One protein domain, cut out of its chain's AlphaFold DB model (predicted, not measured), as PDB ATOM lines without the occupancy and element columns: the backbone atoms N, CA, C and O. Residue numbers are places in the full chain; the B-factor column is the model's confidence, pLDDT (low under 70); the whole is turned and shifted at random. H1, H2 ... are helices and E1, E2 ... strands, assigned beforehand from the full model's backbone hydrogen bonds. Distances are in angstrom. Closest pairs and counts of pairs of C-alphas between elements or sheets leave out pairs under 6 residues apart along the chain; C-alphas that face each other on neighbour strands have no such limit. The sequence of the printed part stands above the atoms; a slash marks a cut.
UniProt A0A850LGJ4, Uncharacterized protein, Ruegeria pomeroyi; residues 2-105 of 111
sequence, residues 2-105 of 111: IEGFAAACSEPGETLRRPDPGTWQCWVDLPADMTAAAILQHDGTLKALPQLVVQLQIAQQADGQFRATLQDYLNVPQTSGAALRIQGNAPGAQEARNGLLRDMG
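Overview. This is residues 2 to 105 of the 111 residues of an uncharacterized protein of Ruegeria pomeroyi (UniProt A0A850LGJ4). A strongly twisted antiparallel sheet of five strands forms a long wall, and three helices cover one face of it in two layers, a sheet and the helices on it: H1 and H3 over its strands, H2 across E3 and E4 near one end. The long hairpin of E3 and E4 makes the longest axis. The printed part has 104 residues, with three named helices and five named strands in the order H1 E1 E2 H2 E3 E4 E5 H3; the sheet's order is E1 E2 E3 E4 E5, and the class is mixed, helices and strands. It is compact, with a radius of gyration of the C-alphas of 14.5 A, yet elongated in outline, spanning 45 by 28 by 21 A.

Along the chain. Begin in the sheet with E4, residues 66 to 76, which runs 30.8 A from C-alpha 66 at (-54.122, -49.774, -24.818) to C-alpha 76 at (-41.963, -38.255, 1.027). E3, residues 51 to 60, is 28.6 A long. E2 is residues 23 to 29, E1 residues 14 to 20 and E5 residues 84 to 87. Find H1 at residues 2 to 7, starting at C-alpha 2 (-41.770, -49.409, -22.237). H2 is residues 32 to 41, and H3, residues 93 to 103, is 15.4 A long.

Arrangement. Look first at E3 and E4, an antiparallel hairpin, where N 55 and O 71 are 2.8 A apart. On the other side of E3, E2 is antiparallel to it, with N 26 and O 54 at 2.8 A. Edge strand E1 forms a hairpin with E2, with N 17 and O 25 at 2.8 A. Edge strand E5 forms a hairpin with E4, with N 76 and O 84 at 2.8 A; E3, E4 and E5 are a meander, each strand the antiparallel neighbour of the one before. H3 is on the sheet at a height of 9.4 A, over E3 and slantwise to it at 47 degrees on the local plane; the closest C-alphas are those of Leu 52 and Ala 93, 6.9 A. On the same face, H1 runs along E2, at 15 degrees on the local plane; C-alphas 6 and 26 come closest, 7.9 A. H1 and H3 are close but not clearly touching. H2 runs across E4, at 73 degrees on the local plane; C-alphas 38 and 76 come closest, 6.9 A. H2 and H3 are apart. In H1, H2 and H3 every O i to N i+4 pair is within hydrogen-bond range.

Size, cuts and confidence. The two C-alphas farthest apart are those of Leu 46 and Asp 63, 46.1 A. The printed part has no cut, and no link is long. Look for low confidence, pLDDT under 70, at residues 88 to 101 and 103 to 105; the mean of the printed part is 85.9.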
ATOM      1  N   ILE A   2     -42.358 -48.862 -23.481       82.75
ATOM      2  CA  ILE A   2     -41.770 -49.409 -22.237       82.75
ATOM      3  C   ILE A   2     -40.238 -49.369 -22.270       82.75
ATOM      4  O   ILE A   2     -39.630 -48.858 -21.343       82.75
ATOM      5  N   GLU A   3     -39.622 -49.849 -23.354       85.00
ATOM      6  CA  GLU A   3     -38.160 -49.814 -23.514       85.00
ATOM      7  C   GLU A   3     -37.611 -48.383 -23.496       85.00
ATOM      8  O   GLU A   3     -36.593 -48.135 -22.868       85.00
ATOM      9  N   GLY A   4     -38.326 -47.433 -24.109       83.88
ATOM     10  CA  GLY A   4     -37.961 -46.014 -24.076       83.88
ATOM     11  C   GLY A   4     -38.049 -45.416 -22.670       83.88
ATOM     12  O   GLY A   4     -37.142 -44.715 -22.254       83.88
ATOM     13  N   PHE A   5     -39.094 -45.751 -21.907       86.25
ATOM     14  CA  PHE A   5     -39.228 -45.338 -20.508       86.25
ATOM     15  C   PHE A   5     -38.139 -45.955 -19.619       86.25
ATOM     16  O   PHE A   5     -37.599 -45.286 -18.748       86.25
ATOM     17  N   ALA A   6     -37.806 -47.230 -19.840       87.69
ATOM     18  CA  ALA A   6     -36.747 -47.913 -19.107       87.69
ATOM     19  C   ALA A   6     -35.361 -47.336 -19.431       87.69
ATOM     20  O   ALA A   6     -34.559 -47.146 -18.525       87.69
ATOM     21  N   ALA A   7     -35.093 -47.030 -20.704       87.44
ATOM     22  CA  ALA A   7     -33.850 -46.395 -21.129       87.44
ATOM     23  C   ALA A   7     -33.716 -44.972 -20.567       87.44
ATOM     24  O   ALA A   7     -32.648 -44.608 -20.093       87.44
ATOM     25  N   ALA A   8     -34.806 -44.203 -20.549       83.75
ATOM     26  CA  ALA A   8     -34.828 -42.859 -19.979       83.75
ATOM     27  C   ALA A   8     -34.822 -42.836 -18.434       83.75
ATOM     28  O   ALA A   8     -34.868 -41.764 -17.852       83.75
ATOM     29  N   CYS A   9     -34.790 -44.003 -17.778       91.19
ATOM     30  CA  CYS A   9     -34.636 -44.155 -16.332       91.19
ATOM     31  C   CYS A   9     -33.368 -44.961 -16.015       91.19
ATOM     32  O   CYS A   9     -33.429 -46.078 -15.484       91.19
ATOM     33  N   SER A  10     -32.221 -44.451 -16.450       90.12
ATOM     34  CA  SER A  10     -30.934 -45.147 -16.336       90.12
ATOM     35  C   SER A  10     -29.770 -44.246 -15.927       90.12
ATOM     36  O   SER A  10     -28.633 -44.720 -15.857       90.12
ATOM     37  N   GLU A  11     -30.045 -42.982 -15.601       88.50
ATOM     38  CA  GLU A  11     -29.029 -42.040 -15.145       88.50
ATOM     39  C   GLU A  11     -28.666 -42.263 -13.660       88.50
ATOM     40  O   GLU A  11     -29.415 -42.882 -12.892       88.50
ATOM     41  N   PRO A  12     -27.499 -41.776 -13.200       90.31
ATOM     42  CA  PRO A  12     -27.142 -41.821 -11.787       90.31
ATOM     43  C   PRO A  12     -28.181 -41.122 -10.900       90.31
ATOM     44  O   PRO A  12     -28.575 -39.990 -11.163       90.31
ATOM     45  N   GLY A  13     -28.583 -41.781  -9.812       88.50
ATOM     46  CA  GLY A  13     -29.651 -41.290  -8.931       88.50
ATOM     47  C   GLY A  13     -31.058 -41.678  -9.393       88.50
ATOM     48  O   GLY A  13     -32.033 -41.323  -8.735       88.50
ATOM     49  N   GLU A  14     -31.181 -42.438 -10.484       93.62
ATOM     50  CA  GLU A  14     -32.446 -43.000 -10.941       93.62
ATOM     51  C   GLU A  14     -32.543 -44.495 -10.624       93.62
ATOM     52  O   GLU A  14     -31.559 -45.234 -10.558       93.62
ATOM     53  N   THR A  15     -33.759 -44.975 -10.389       96.00
ATOM     54  CA  THR A  15     -34.032 -46.394 -10.168       96.00
ATOM     55  C   THR A  15     -35.341 -46.787 -10.828       96.00
ATOM     56  O   THR A  15     -36.425 -46.374 -10.403       96.00
ATOM     57  N   LEU A  16     -35.252 -47.674 -11.818       95.69
ATOM     58  CA  LEU A  16     -36.421 -48.280 -12.439       95.69
ATOM     59  C   LEU A  16     -37.022 -49.356 -11.523       95.69
ATOM     60  O   LEU A  16     -36.345 -50.288 -11.085       95.69
ATOM     61  N   ARG A  17     -38.325 -49.257 -11.259       96.44
ATOM     62  CA  ARG A  17     -39.105 -50.235 -10.492       96.44
ATOM     63  C   ARG A  17     -40.348 -50.660 -11.265       96.44
ATOM     64  O   ARG A  17     -40.931 -49.884 -12.020       96.44
ATOM     65  N   ARG A  18     -40.784 -51.898 -11.031       94.94
ATOM     66  CA  ARG A  18     -42.009 -52.466 -11.602       94.94
ATOM     67  C   ARG A  18     -42.882 -53.037 -10.481       94.94
ATOM     68  O   ARG A  18     -42.750 -54.221 -10.170       94.94
ATOM     69  N   PRO A  19     -43.710 -52.206  -9.824       93.31
ATOM     70  CA  PRO A  19     -44.488 -52.637  -8.661       93.31
ATOM     71  C   PRO A  19     -45.577 -53.661  -9.009       93.31
ATOM     72  O   PRO A  19     -45.906 -54.501  -8.176       93.31
ATOM     73  N   ASP A  20     -46.112 -53.625 -10.233       93.06
ATOM     74  CA  ASP A  20     -47.182 -54.513 -10.685       93.06
ATOM     75  C   ASP A  20     -47.181 -54.699 -12.221       93.06
ATOM     76  O   ASP A  20     -46.471 -53.996 -12.958       93.06
ATOM     77  N   PRO A  21     -47.928 -55.688 -12.753       90.19
ATOM     78  CA  PRO A  21     -48.074 -55.867 -14.191       90.19
ATOM     79  C   PRO A  21     -48.773 -54.666 -14.841       90.19
ATOM     80  O   PRO A  21     -49.952 -54.424 -14.623       90.19
ATOM     81  N   GLY A  22     -48.043 -53.950 -15.697       90.44
ATOM     82  CA  GLY A  22     -48.561 -52.786 -16.420       90.44
ATOM     83  C   GLY A  22     -48.103 -51.451 -15.840       90.44
ATOM     84  O   GLY A  22     -48.242 -50.444 -16.526       90.44
ATOM     85  N   THR A  23     -47.482 -51.437 -14.656       94.75
ATOM     86  CA  THR A  23     -46.934 -50.218 -14.048       94.75
ATOM     87  C   THR A  23     -45.417 -50.241 -14.018       94.75
ATOM     88  O   THR A  23     -44.797 -51.171 -13.507       94.75
ATOM     89  N   TRP A  24     -44.822 -49.171 -14.527       95.50
ATOM     90  CA  TRP A  24     -43.396 -48.887 -14.470       95.50
ATOM     91  C   TRP A  24     -43.190 -47.572 -13.736       95.50
ATOM     92  O   TRP A  24     -43.963 -46.632 -13.911       95.50
ATOM     93  N   GLN A  25     -42.166 -47.511 -12.897       96.00
ATOM     94  CA  GLN A  25     -41.842 -46.328 -12.117       96.00
ATOM     95  C   GLN A  25     -40.365 -46.006 -12.254       96.00
ATOM     96  O   GLN A  25     -39.530 -46.872 -12.002       96.00
ATOM     97  N   CYS A  26     -40.056 -44.763 -12.593       95.31
ATOM     98  CA  CYS A  26     -38.728 -44.207 -12.425       95.31
ATOM     99  C   CYS A  26     -38.685 -43.425 -11.116       95.31
ATOM    100  O   CYS A  26     -39.479 -42.504 -10.925       95.31
ATOM    101  N   TRP A  27     -37.809 -43.834 -10.207       95.56
ATOM    102  CA  TRP A  27     -37.585 -43.173  -8.928       95.56
ATOM    103  C   TRP A  27     -36.318 -42.345  -9.040       95.56
ATOM    104  O   TRP A  27     -35.260 -42.919  -9.270       95.56
ATOM    105  N   VAL A  28     -36.438 -41.033  -8.892       92.69
ATOM    106  CA  VAL A  28     -35.359 -40.073  -9.120       92.69
ATOM    107  C   VAL A  28     -35.019 -39.394  -7.800       92.69
ATOM    108  O   VAL A  28     -35.897 -38.846  -7.121       92.69
ATOM    109  N   ASP A  29     -33.744 -39.445  -7.436       92.12
ATOM    110  CA  ASP A  29     -33.209 -38.716  -6.296       92.12
ATOM    111  C   ASP A  29     -33.322 -37.209  -6.529       92.12
ATOM    112  O   ASP A  29     -33.090 -36.692  -7.622       92.12
ATOM    113  N   LEU A  30     -33.690 -36.483  -5.477       86.50
ATOM    114  CA  LEU A  30     -33.809 -35.035  -5.554       86.50
ATOM    115  C   LEU A  30     -32.469 -34.367  -5.231       86.50
ATOM    116  O   LEU A  30     -31.705 -34.873  -4.402       86.50
ATOM    117  N   PRO A  31     -32.229 -33.158  -5.765       86.81
ATOM    118  CA  PRO A  31     -31.200 -32.268  -5.248       86.81
ATOM    119  C   PRO A  31     -31.296 -32.094  -3.722       86.81
ATOM    120  O   PRO A  31     -32.372 -32.196  -3.124       86.81
ATOM    121  N   ALA A  32     -30.161 -31.848  -3.064       87.00
ATOM    122  CA  ALA A  32     -30.078 -31.830  -1.602       87.00
ATOM    123  C   ALA A  32     -30.970 -30.755  -0.951       87.00
ATOM    124  O   ALA A  32     -31.570 -30.991   0.099       87.00
ATOM    125  N   ASP A  33     -31.082 -29.588  -1.579       82.06
ATOM    126  CA  ASP A  33     -31.947 -28.487  -1.154       82.06
ATOM    127  C   ASP A  33     -33.435 -28.854  -1.262       82.06
ATOM    128  O   ASP A  33     -34.185 -28.649  -0.306       82.06
ATOM    129  N   MET A  34     -33.853 -29.479  -2.365       83.81
ATOM    130  CA  MET A  34     -35.221 -29.979  -2.545       83.81
ATOM    131  C   MET A  34     -35.553 -31.124  -1.587       83.81
ATOM    132  O   MET A  34     -36.636 -31.147  -1.006       83.81
ATOM    133  N   THR A  35     -34.606 -32.039  -1.369       88.62
ATOM    134  CA  THR A  35     -34.703 -33.108  -0.366       88.62
ATOM    135  C   THR A  35     -34.958 -32.526   1.021       88.62
ATOM    136  O   THR A  35     -35.913 -32.915   1.694       88.62
ATOM    137  N   ALA A  36     -34.134 -31.564   1.446       87.31
ATOM    138  CA  ALA A  36     -34.272 -30.920   2.746       87.31
ATOM    139  C   ALA A  36     -35.607 -30.169   2.863       87.31
ATOM    140  O   ALA A  36     -36.301 -30.310   3.869       87.31
ATOM    141  N   ALA A  37     -35.996 -29.427   1.824       86.50
ATOM    142  CA  ALA A  37     -37.270 -28.718   1.786       86.50
ATOM    143  C   ALA A  37     -38.461 -29.679   1.925       86.50
ATOM    144  O   ALA A  37     -39.332 -29.442   2.757       86.50
ATOM    145  N   ALA A  38     -38.470 -30.790   1.183       87.00
ATOM    146  CA  ALA A  38     -39.528 -31.794   1.248       87.00
ATOM    147  C   ALA A  38     -39.632 -32.450   2.633       87.00
ATOM    148  O   ALA A  38     -40.736 -32.654   3.134       87.00
ATOM    149  N   ILE A  39     -38.495 -32.749   3.272       91.19
ATOM    150  CA  ILE A  39     -38.469 -33.297   4.635       91.19
ATOM    151  C   ILE A  39     -39.042 -32.287   5.633       91.19
ATOM    152  O   ILE A  39     -39.889 -32.656   6.440       91.19
ATOM    153  N   LEU A  40     -38.617 -31.023   5.572       89.12
ATOM    154  CA  LEU A  40     -39.035 -29.992   6.529       89.12
ATOM    155  C   LEU A  40     -40.495 -29.554   6.349       89.12
ATOM    156  O   LEU A  40     -41.164 -29.264   7.333       89.12
ATOM    157  N   GLN A  41     -40.992 -29.482   5.113       88.25
ATOM    158  CA  GLN A  41     -42.352 -29.009   4.821       88.25
ATOM    159  C   GLN A  41     -43.430 -30.069   5.062       88.25
ATOM    160  O   GLN A  41     -44.604 -29.731   5.205       88.25
ATOM    161  N   HIS A  42     -43.044 -31.345   5.071       89.31
ATOM    162  CA  HIS A  42     -43.975 -32.469   5.120       89.31
ATOM    163  C   HIS A  42     -43.615 -33.491   6.199       89.31
ATOM    164  O   HIS A  42     -43.949 -34.667   6.052       89.31
ATOM    165  N   ASP A  43     -42.900 -33.052   7.242       91.06
ATOM    166  CA  ASP A  43     -42.499 -33.861   8.401       91.06
ATOM    167  C   ASP A  43     -41.887 -35.224   8.012       91.06
ATOM    168  O   ASP A  43     -42.131 -36.270   8.625       91.06
ATOM    169  N   GLY A  44     -41.082 -35.210   6.948       92.25
ATOM    170  CA  GLY A  44     -40.423 -36.390   6.408       92.25
ATOM    171  C   GLY A  44     -39.335 -36.938   7.332       92.25
ATOM    172  O   GLY A  44     -39.018 -36.392   8.390       92.25
ATOM    173  N   THR A  45     -38.714 -38.041   6.922       94.75
ATOM    174  CA  THR A  45     -37.624 -38.668   7.681       94.75
ATOM    175  C   THR A  45     -36.288 -38.607   6.948       94.75
ATOM    176  O   THR A  45     -36.228 -38.623   5.725       94.75
ATOM    177  N   LEU A  46     -35.192 -38.605   7.709       93.88
ATOM    178  CA  LEU A  46     -33.830 -38.745   7.179       93.88
ATOM    179  C   LEU A  46     -33.414 -40.213   6.980       93.88
ATOM    180  O   LEU A  46     -32.362 -40.478   6.410       93.88
ATOM    181  N   LYS A  47     -34.213 -41.182   7.457       94.25
ATOM    182  CA  LYS A  47     -33.909 -42.621   7.315       94.25
ATOM    183  C   LYS A  47     -34.077 -43.131   5.882       94.25
ATOM    184  O   LYS A  47     -33.455 -44.120   5.513       94.25
ATOM    185  N   ALA A  48     -34.945 -42.482   5.112       94.62
ATOM    186  CA  ALA A  48     -35.192 -42.740   3.704       94.62
ATOM    187  C   ALA A  48     -35.539 -41.402   3.051       94.62
ATOM    188  O   ALA A  48     -36.411 -40.694   3.552       94.62
ATOM    189  N   LEU A  49     -34.842 -41.049   1.973       95.00
ATOM    190  CA  LEU A  49     -34.969 -39.727   1.373       95.00
ATOM    191  C   LEU A  49     -36.212 -39.630   0.476       95.00
ATOM    192  O   LEU A  49     -36.625 -40.633  -0.116       95.00
ATOM    193  N   PRO A  50     -36.822 -38.437   0.367       94.44
ATOM    194  CA  PRO A  50     -37.817 -38.158  -0.652       94.44
ATOM    195  C   PRO A  50     -37.273 -38.368  -2.064       94.44
ATOM    196  O   PRO A  50     -36.125 -38.042  -2.349       94.44
ATOM    197  N   GLN A  51     -38.124 -38.883  -2.947       94.75
ATOM    198  CA  GLN A  51     -37.790 -39.132  -4.350       94.75
ATOM    199  C   GLN A  51     -38.946 -38.669  -5.234       94.75
ATOM    200  O   GLN A  51     -40.118 -38.843  -4.873       94.75
ATOM    201  N   LEU A  52     -38.632 -38.106  -6.399       91.62
ATOM    202  CA  LEU A  52     -39.629 -37.928  -7.448       91.62
ATOM    203  C   LEU A  52     -39.929 -39.299  -8.050       91.62
ATOM    204  O   LEU A  52     -39.021 -40.066  -8.358       91.62
ATOM    205  N   VAL A  53     -41.205 -39.614  -8.230       93.75
ATOM    206  CA  VAL A  53     -41.623 -40.839  -8.902       93.75
ATOM    207  C   VAL A  53     -42.374 -40.469 -10.158       93.75
ATOM    208  O   VAL A  53     -43.447 -39.874 -10.080       93.75
ATOM    209  N   VAL A  54     -41.843 -40.877 -11.304       90.94
ATOM    210  CA  VAL A  54     -42.564 -40.829 -12.571       90.94
ATOM    211  C   VAL A  54     -43.120 -42.215 -12.850       90.94
ATOM    212  O   VAL A  54     -42.381 -43.191 -12.892       90.94
ATOM    213  N   GLN A  55     -44.434 -42.323 -13.002       93.19
ATOM    214  CA  GLN A  55     -45.149 -43.579 -13.172       93.19
ATOM    215  C   GLN A  55     -45.784 -43.649 -14.558       93.19
ATOM    216  O   GLN A  55     -46.654 -42.847 -14.894       93.19
ATOM    217  N   LEU A  56     -45.399 -44.664 -15.326       92.50
ATOM    218  CA  LEU A  56     -46.064 -45.073 -16.556       92.50
ATOM    219  C   LEU A  56     -46.971 -46.263 -16.258       92.50
ATOM    220  O   LEU A  56     -46.501 -47.319 -15.840       92.50
ATOM    221  N   GLN A  57     -48.263 -46.113 -16.526       93.88
ATOM    222  CA  GLN A  57     -49.224 -47.200 -16.408       93.88
ATOM    223  C   GLN A  57     -49.862 -47.509 -17.756       93.88
ATOM    224  O   GLN A  57     -50.379 -46.615 -18.424       93.88
ATOM    225  N   ILE A  58     -49.819 -48.777 -18.151       91.38
ATOM    226  CA  ILE A  58     -50.380 -49.282 -19.399       91.38
ATOM    227  C   ILE A  58     -51.505 -50.244 -19.047       91.38
ATOM    228  O   ILE A  58     -51.274 -51.283 -18.432       91.38
ATOM    229  N   ALA A  59     -52.721 -49.901 -19.459       91.12
ATOM    230  CA  ALA A  59     -53.902 -50.718 -19.225       91.12
ATOM    231  C   ALA A  59     -54.667 -50.939 -20.528       91.12
ATOM    232  O   ALA A  59     -54.930 -49.992 -21.278       91.12
ATOM    233  N   GLN A  60     -55.064 -52.188 -20.777       90.88
ATOM    234  CA  GLN A  60     -56.001 -52.494 -21.850       90.88
ATOM    235  C   GLN A  60     -57.386 -51.954 -21.478       90.88
ATOM    236  O   GLN A  60     -57.840 -52.083 -20.342       90.88
ATOM    237  N   GLN A  61     -58.024 -51.291 -22.428       90.69
ATOM    238  CA  GLN A  61     -59.348 -50.708 -22.308       90.69
ATOM    239  C   GLN A  61     -60.405 -51.710 -22.795       90.69
ATOM    240  O   GLN A  61     -60.093 -52.698 -23.463       90.69
ATOM    241  N   ALA A  62     -61.674 -51.455 -22.470       89.19
ATOM    242  CA  ALA A  62     -62.786 -52.338 -22.835       89.19
ATOM    243  C   ALA A  62     -62.996 -52.471 -24.358       89.19
ATOM    244  O   ALA A  62     -63.540 -53.470 -24.818       89.19
ATOM    245  N   ASP A  63     -62.541 -51.487 -25.134       91.00
ATOM    246  CA  ASP A  63     -62.558 -51.482 -26.602       91.00
ATOM    247  C   ASP A  63     -61.373 -52.246 -27.232       91.00
ATOM    248  O   ASP A  63     -61.211 -52.259 -28.451       91.00
ATOM    249  N   GLY A  64     -60.534 -52.883 -26.407       88.62
ATOM    250  CA  GLY A  64     -59.351 -53.624 -26.835       88.62
ATOM    251  C   GLY A  64     -58.112 -52.760 -27.078       88.62
ATOM    252  O   GLY A  64     -57.039 -53.327 -27.295       88.62
ATOM    253  N   GLN A  65     -58.213 -51.429 -27.004       85.25
ATOM    254  CA  GLN A  65     -57.076 -50.517 -27.145       85.25
ATOM    255  C   GLN A  65     -56.230 -50.468 -25.868       85.25
ATOM    256  O   GLN A  65     -56.688 -50.797 -24.777       85.25
ATOM    257  N   PHE A  66     -54.979 -50.022 -25.978       84.25
ATOM    258  CA  PHE A  66     -54.122 -49.774 -24.818       84.25
ATOM    259  C   PHE A  66     -54.083 -48.283 -24.500       84.25
ATOM    260  O   PHE A  66     -53.812 -47.462 -25.375       84.25
ATOM    261  N   ARG A  67     -54.300 -47.937 -23.229       87.88
ATOM    262  CA  ARG A  67     -54.090 -46.585 -22.709       87.88
ATOM    263  C   ARG A  67     -52.791 -46.548 -21.920       87.88
ATOM    264  O   ARG A  67     -52.617 -47.338 -20.995       87.88
ATOM    265  N   ALA A  68     -51.922 -45.608 -22.274       86.94
ATOM    266  CA  ALA A  68     -50.755 -45.245 -21.489       86.94
ATOM    267  C   ALA A  68     -51.057 -43.968 -20.697       86.94
ATOM    268  O   ALA A  68     -51.441 -42.953 -21.276       86.94
ATOM    269  N   THR A  69     -50.882 -44.023 -19.382       89.69
ATOM    270  CA  THR A  69     -51.056 -42.890 -18.474       89.69
ATOM    271  C   THR A  69     -49.717 -42.592 -17.823       89.69
ATOM    272  O   THR A  69     -49.146 -43.471 -17.177       89.69
ATOM    273  N   LEU A  70     -49.235 -41.358 -17.973       85.25
ATOM    274  CA  LEU A  70     -48.044 -40.875 -17.286       85.25
ATOM    275  C   LEU A  70     -48.456 -39.963 -16.130       85.25
ATOM    276  O   LEU A  70     -49.265 -39.052 -16.305       85.25
ATOM    277  N   GLN A  71     -47.903 -40.217 -14.954       88.12
ATOM    278  CA  GLN A  71     -48.148 -39.450 -13.736       88.12
ATOM    279  C   GLN A  71     -46.806 -39.167 -13.078       88.12
ATOM    280  O   GLN A  71     -45.902 -39.992 -13.185       88.12
ATOM    281  N   ASP A  72     -46.687 -38.068 -12.348       87.06
ATOM    282  CA  ASP A  72     -45.600 -37.907 -11.393       87.06
ATOM    283  C   ASP A  72     -46.146 -37.579 -10.005       87.06
ATOM    284  O   ASP A  72     -47.296 -37.159  -9.833       87.06
ATOM    285  N   TYR A  73     -45.329 -37.850  -8.999       90.62
ATOM    286  CA  TYR A  73     -45.568 -37.407  -7.640       90.62
ATOM    287  C   TYR A  73     -44.257 -37.387  -6.868       90.62
ATOM    288  O   TYR A  73     -43.370 -38.210  -7.090       90.62
ATOM    289  N   LEU A  74     -44.161 -36.482  -5.905       91.81
ATOM    290  CA  LEU A  74     -43.113 -36.535  -4.900       91.81
ATOM    291  C   LEU A  74     -43.516 -37.550  -3.826       91.81
ATOM    292  O   LEU A  74     -44.590 -37.446  -3.227       91.81
ATOM    293  N   ASN A  75     -42.667 -38.546  -3.594       95.62
ATOM    294  CA  ASN A  75     -42.819 -39.517  -2.521       95.62
ATOM    295  C   ASN A  75     -41.983 -39.071  -1.320       95.62
ATOM    296  O   ASN A  75     -40.758 -39.120  -1.396       95.62
ATOM    297  N   VAL A  76     -42.624 -38.686  -0.215       95.62
ATOM    298  CA  VAL A  76     -41.963 -38.255   1.027       95.62
ATOM    299  C   VAL A  76     -42.138 -39.335   2.103       95.62
ATOM    300  O   VAL A  76     -43.227 -39.448   2.682       95.62
ATOM    301  N   PRO A  77     -41.105 -40.146   2.399       97.69
ATOM    302  CA  PRO A  77     -41.154 -41.107   3.494       97.69
ATOM    303  C   PRO A  77     -41.406 -40.417   4.836       97.69
ATOM    304  O   PRO A  77     -40.786 -39.403   5.157       97.69
ATOM    305  N   GLN A  78     -42.313 -40.988   5.621       96.25
ATOM    306  CA  GLN A  78     -42.722 -40.471   6.923       96.25
ATOM    307  C   GLN A  78     -42.038 -41.253   8.046       96.25
ATOM    308  O   GLN A  78     -41.630 -42.402   7.866       96.25
ATOM    309  N   THR A  79     -41.920 -40.646   9.229       90.94
ATOM    310  CA  THR A  79     -41.338 -41.328  10.402       90.94
ATOM    311  C   THR A  79     -42.176 -42.536  10.847       90.94
ATOM    312  O   THR A  79     -41.628 -43.517  11.354       90.94
ATOM    313  N   SER A  80     -43.492 -42.490  10.631       90.19
ATOM    314  CA  SER A  80     -44.410 -43.610  10.830       90.19
ATOM    315  C   SER A  80     -45.506 -43.603   9.761       90.19
ATOM    316  O   SER A  80     -45.848 -42.559   9.210       90.19
ATOM    317  N   GLY A  81     -46.064 -44.778   9.461       91.25
ATOM    318  CA  GLY A  81     -47.117 -44.922   8.453       91.25
ATOM    319  C   GLY A  81     -46.605 -44.978   7.010       91.25
ATOM    320  O   GLY A  81     -45.445 -45.297   6.752       91.25
ATOM    321  N   ALA A  82     -47.513 -44.743   6.062       93.88
ATOM    322  CA  ALA A  82     -47.207 -44.760   4.634       93.88
ATOM    323  C   ALA A  82     -46.505 -43.467   4.193       93.88
ATOM    324  O   ALA A  82     -46.693 -42.410   4.792       93.88
ATOM    325  N   ALA A  83     -45.725 -43.544   3.112       95.81
ATOM    326  CA  ALA A  83     -45.142 -42.356   2.500       95.81
ATOM    327  C   ALA A  83     -46.238 -41.403   1.992       95.81
ATOM    328  O   ALA A  83     -47.242 -41.839   1.420       95.81
ATOM    329  N   LEU A  84     -46.021 -40.101   2.174       93.69
ATOM    330  CA  LEU A  84     -46.894 -39.069   1.629       93.69
ATOM    331  C   LEU A  84     -46.615 -38.916   0.129       93.69
ATOM    332  O   LEU A  84     -45.467 -38.737  -0.277       93.69
ATOM    333  N   ARG A  85     -47.667 -38.973  -0.693       94.12
ATOM    334  CA  ARG A  85     -47.591 -38.749  -2.144       94.12
ATOM    335  C   ARG A  85     -48.158 -37.379  -2.480       94.12
ATOM    336  O   ARG A  85     -49.355 -37.156  -2.318       94.12
ATOM    337  N   ILE A  86     -47.308 -36.488  -2.973       88.06
ATOM    338  CA  ILE A  86     -47.679 -35.117  -3.332       88.06
ATOM    339  C   ILE A  86     -47.742 -35.026  -4.852       88.06
ATOM    340  O   ILE A  86     -46.733 -35.214  -5.531       88.06
ATOM    341  N   GLN A  87     -48.936 -34.785  -5.389       83.06
ATOM    342  CA  GLN A  87     -49.152 -34.692  -6.832       83.06
ATOM    343  C   GLN A  87     -48.928 -33.266  -7.343       83.06
ATOM    344  O   GLN A  87     -49.349 -32.304  -6.706       83.06
ATOM    345  N   GLY A  88     -48.338 -33.156  -8.536       60.78
ATOM    346  CA  GLY A  88     -48.653 -32.086  -9.480       60.78
ATOM    347  C   GLY A  88     -48.319 -30.649  -9.089       60.78
ATOM    348  O   GLY A  88     -49.064 -29.786  -9.521       60.78
ATOM    349  N   ASN A  89     -47.264 -30.397  -8.299       55.59
ATOM    350  CA  ASN A  89     -46.542 -29.107  -8.176       55.59
ATOM    351  C   ASN A  89     -45.325 -29.241  -7.231       55.59
ATOM    352  O   ASN A  89     -45.012 -28.338  -6.456       55.59
ATOM    353  N   ALA A  90     -44.657 -30.399  -7.226       53.56
ATOM    354  CA  ALA A  90     -43.438 -30.539  -6.436       53.56
ATOM    355  C   ALA A  90     -42.292 -29.759  -7.119       53.56
ATOM    356  O   ALA A  90     -42.186 -29.814  -8.348       53.56
ATOM    357  N   PRO A  91     -41.438 -29.039  -6.367       54.69
ATOM    358  CA  PRO A  91     -40.271 -28.368  -6.937       54.69
ATOM    359  C   PRO A  91     -39.425 -29.359  -7.753       54.69
ATOM    360  O   PRO A  91     -39.172 -30.467  -7.284       54.69
ATOM    361  N   GLY A  92     -39.032 -28.998  -8.980       56.97
ATOM    362  CA  GLY A  92     -38.230 -29.858  -9.867       56.97
ATOM    363  C   GLY A  92     -39.013 -30.931 -10.636       56.97
ATOM    364  O   GLY A  92     -38.464 -31.560 -11.542       56.97
ATOM    365  N   ALA A  93     -40.292 -31.159 -10.309       60.59
ATOM    366  CA  ALA A  93     -41.098 -32.196 -10.957       60.59
ATOM    367  C   ALA A  93     -41.395 -31.871 -12.424       60.59
ATOM    368  O   ALA A  93     -41.358 -32.764 -13.266       60.59
ATOM    369  N   GLN A  94     -41.626 -30.595 -12.748       65.56
ATOM    370  CA  GLN A  94     -41.872 -30.173 -14.127       65.56
ATOM    371  C   GLN A  94     -40.619 -30.337 -14.990       65.56
ATOM    372  O   GLN A  94     -40.706 -30.868 -16.093       65.56
ATOM    373  N   GLU A  95     -39.444 -29.956 -14.490       67.12
ATOM    374  CA  GLU A  95     -38.179 -30.114 -15.207       67.12
ATOM    375  C   GLU A  95     -37.852 -31.588 -15.465       67.12
ATOM    376  O   GLU A  95     -37.534 -31.954 -16.598       67.12
ATOM    377  N   ALA A  96     -37.987 -32.443 -14.447       63.97
ATOM    378  CA  ALA A  96     -37.733 -33.876 -14.564       63.97
ATOM    379  C   ALA A  96     -38.744 -34.572 -15.489       63.97
ATOM    380  O   ALA A  96     -38.357 -35.348 -16.366       63.97
ATOM    381  N   ARG A  97     -40.037 -34.238 -15.376       66.44
ATOM    382  CA  ARG A  97     -41.080 -34.719 -16.294       66.44
ATOM    383  C   ARG A  97     -40.781 -34.299 -17.734       66.44
ATOM    384  O   ARG A  97     -40.886 -35.118 -18.645       66.44
ATOM    385  N   ASN A  98     -40.390 -33.046 -17.946       67.94
ATOM    386  CA  ASN A  98     -40.073 -32.513 -19.270       67.94
ATOM    387  C   ASN A  98     -38.773 -33.095 -19.844       67.94
ATOM    388  O   ASN A  98     -38.646 -33.189 -21.064       67.94
ATOM    389  N   GLY A  99     -37.798 -33.454 -19.003       69.00
ATOM    390  CA  GLY A  99     -36.613 -34.222 -19.397       69.00
ATOM    391  C   GLY A  99     -37.011 -35.595 -19.929       69.00
ATOM    392  O   GLY A  99     -36.831 -35.869 -21.113       69.00
ATOM    393  N   LEU A 100     -37.709 -36.375 -19.101       65.69
ATOM    394  CA  LEU A 100     -38.162 -37.720 -19.455       65.69
ATOM    395  C   LEU A 100     -39.005 -37.746 -20.742       65.69
ATOM    396  O   LEU A 100     -38.808 -38.597 -21.608       65.69
ATOM    397  N   LEU A 101     -39.951 -36.813 -20.892       66.06
ATOM    398  CA  LEU A 101     -40.799 -36.740 -22.087       66.06
ATOM    399  C   LEU A 101     -39.992 -36.470 -23.363       66.06
ATOM    400  O   LEU A 101     -40.319 -37.041 -24.405       66.06
ATOM    401  N   ARG A 102     -38.946 -35.635 -23.291       70.69
ATOM    402  CA  ARG A 102     -38.055 -35.365 -24.429       70.69
ATOM    403  C   ARG A 102     -37.220 -36.588 -24.789       70.69
ATOM    404  O   ARG A 102     -37.153 -36.929 -25.968       70.69
ATOM    405  N   ASP A 103     -36.669 -37.284 -23.799       69.19
ATOM    406  CA  ASP A 103     -35.841 -38.480 -24.020       69.19
ATOM    407  C   ASP A 103     -36.657 -39.649 -24.586       69.19
ATOM    408  O   ASP A 103     -36.173 -40.450 -25.384       69.19
ATOM    409  N   MET A 104     -37.952 -39.693 -24.265       63.66
ATOM    410  CA  MET A 104     -38.912 -40.613 -24.873       63.66
ATOM    411  C   MET A 104     -39.328 -40.236 -26.311       63.66
ATOM    412  O   MET A 104     -40.160 -40.933 -26.900       63.66
ATOM    413  N   GLY A 105     -38.785 -39.154 -26.884       59.03
ATOM    414  CA  GLY A 105     -39.130 -38.653 -28.220       59.03
ATOM    415  C   GLY A 105     -40.480 -37.931 -28.290       59.03
ATOM    416  O   GLY A 105     -41.065 -37.818 -29.368       59.03
TER     417      GLY A 105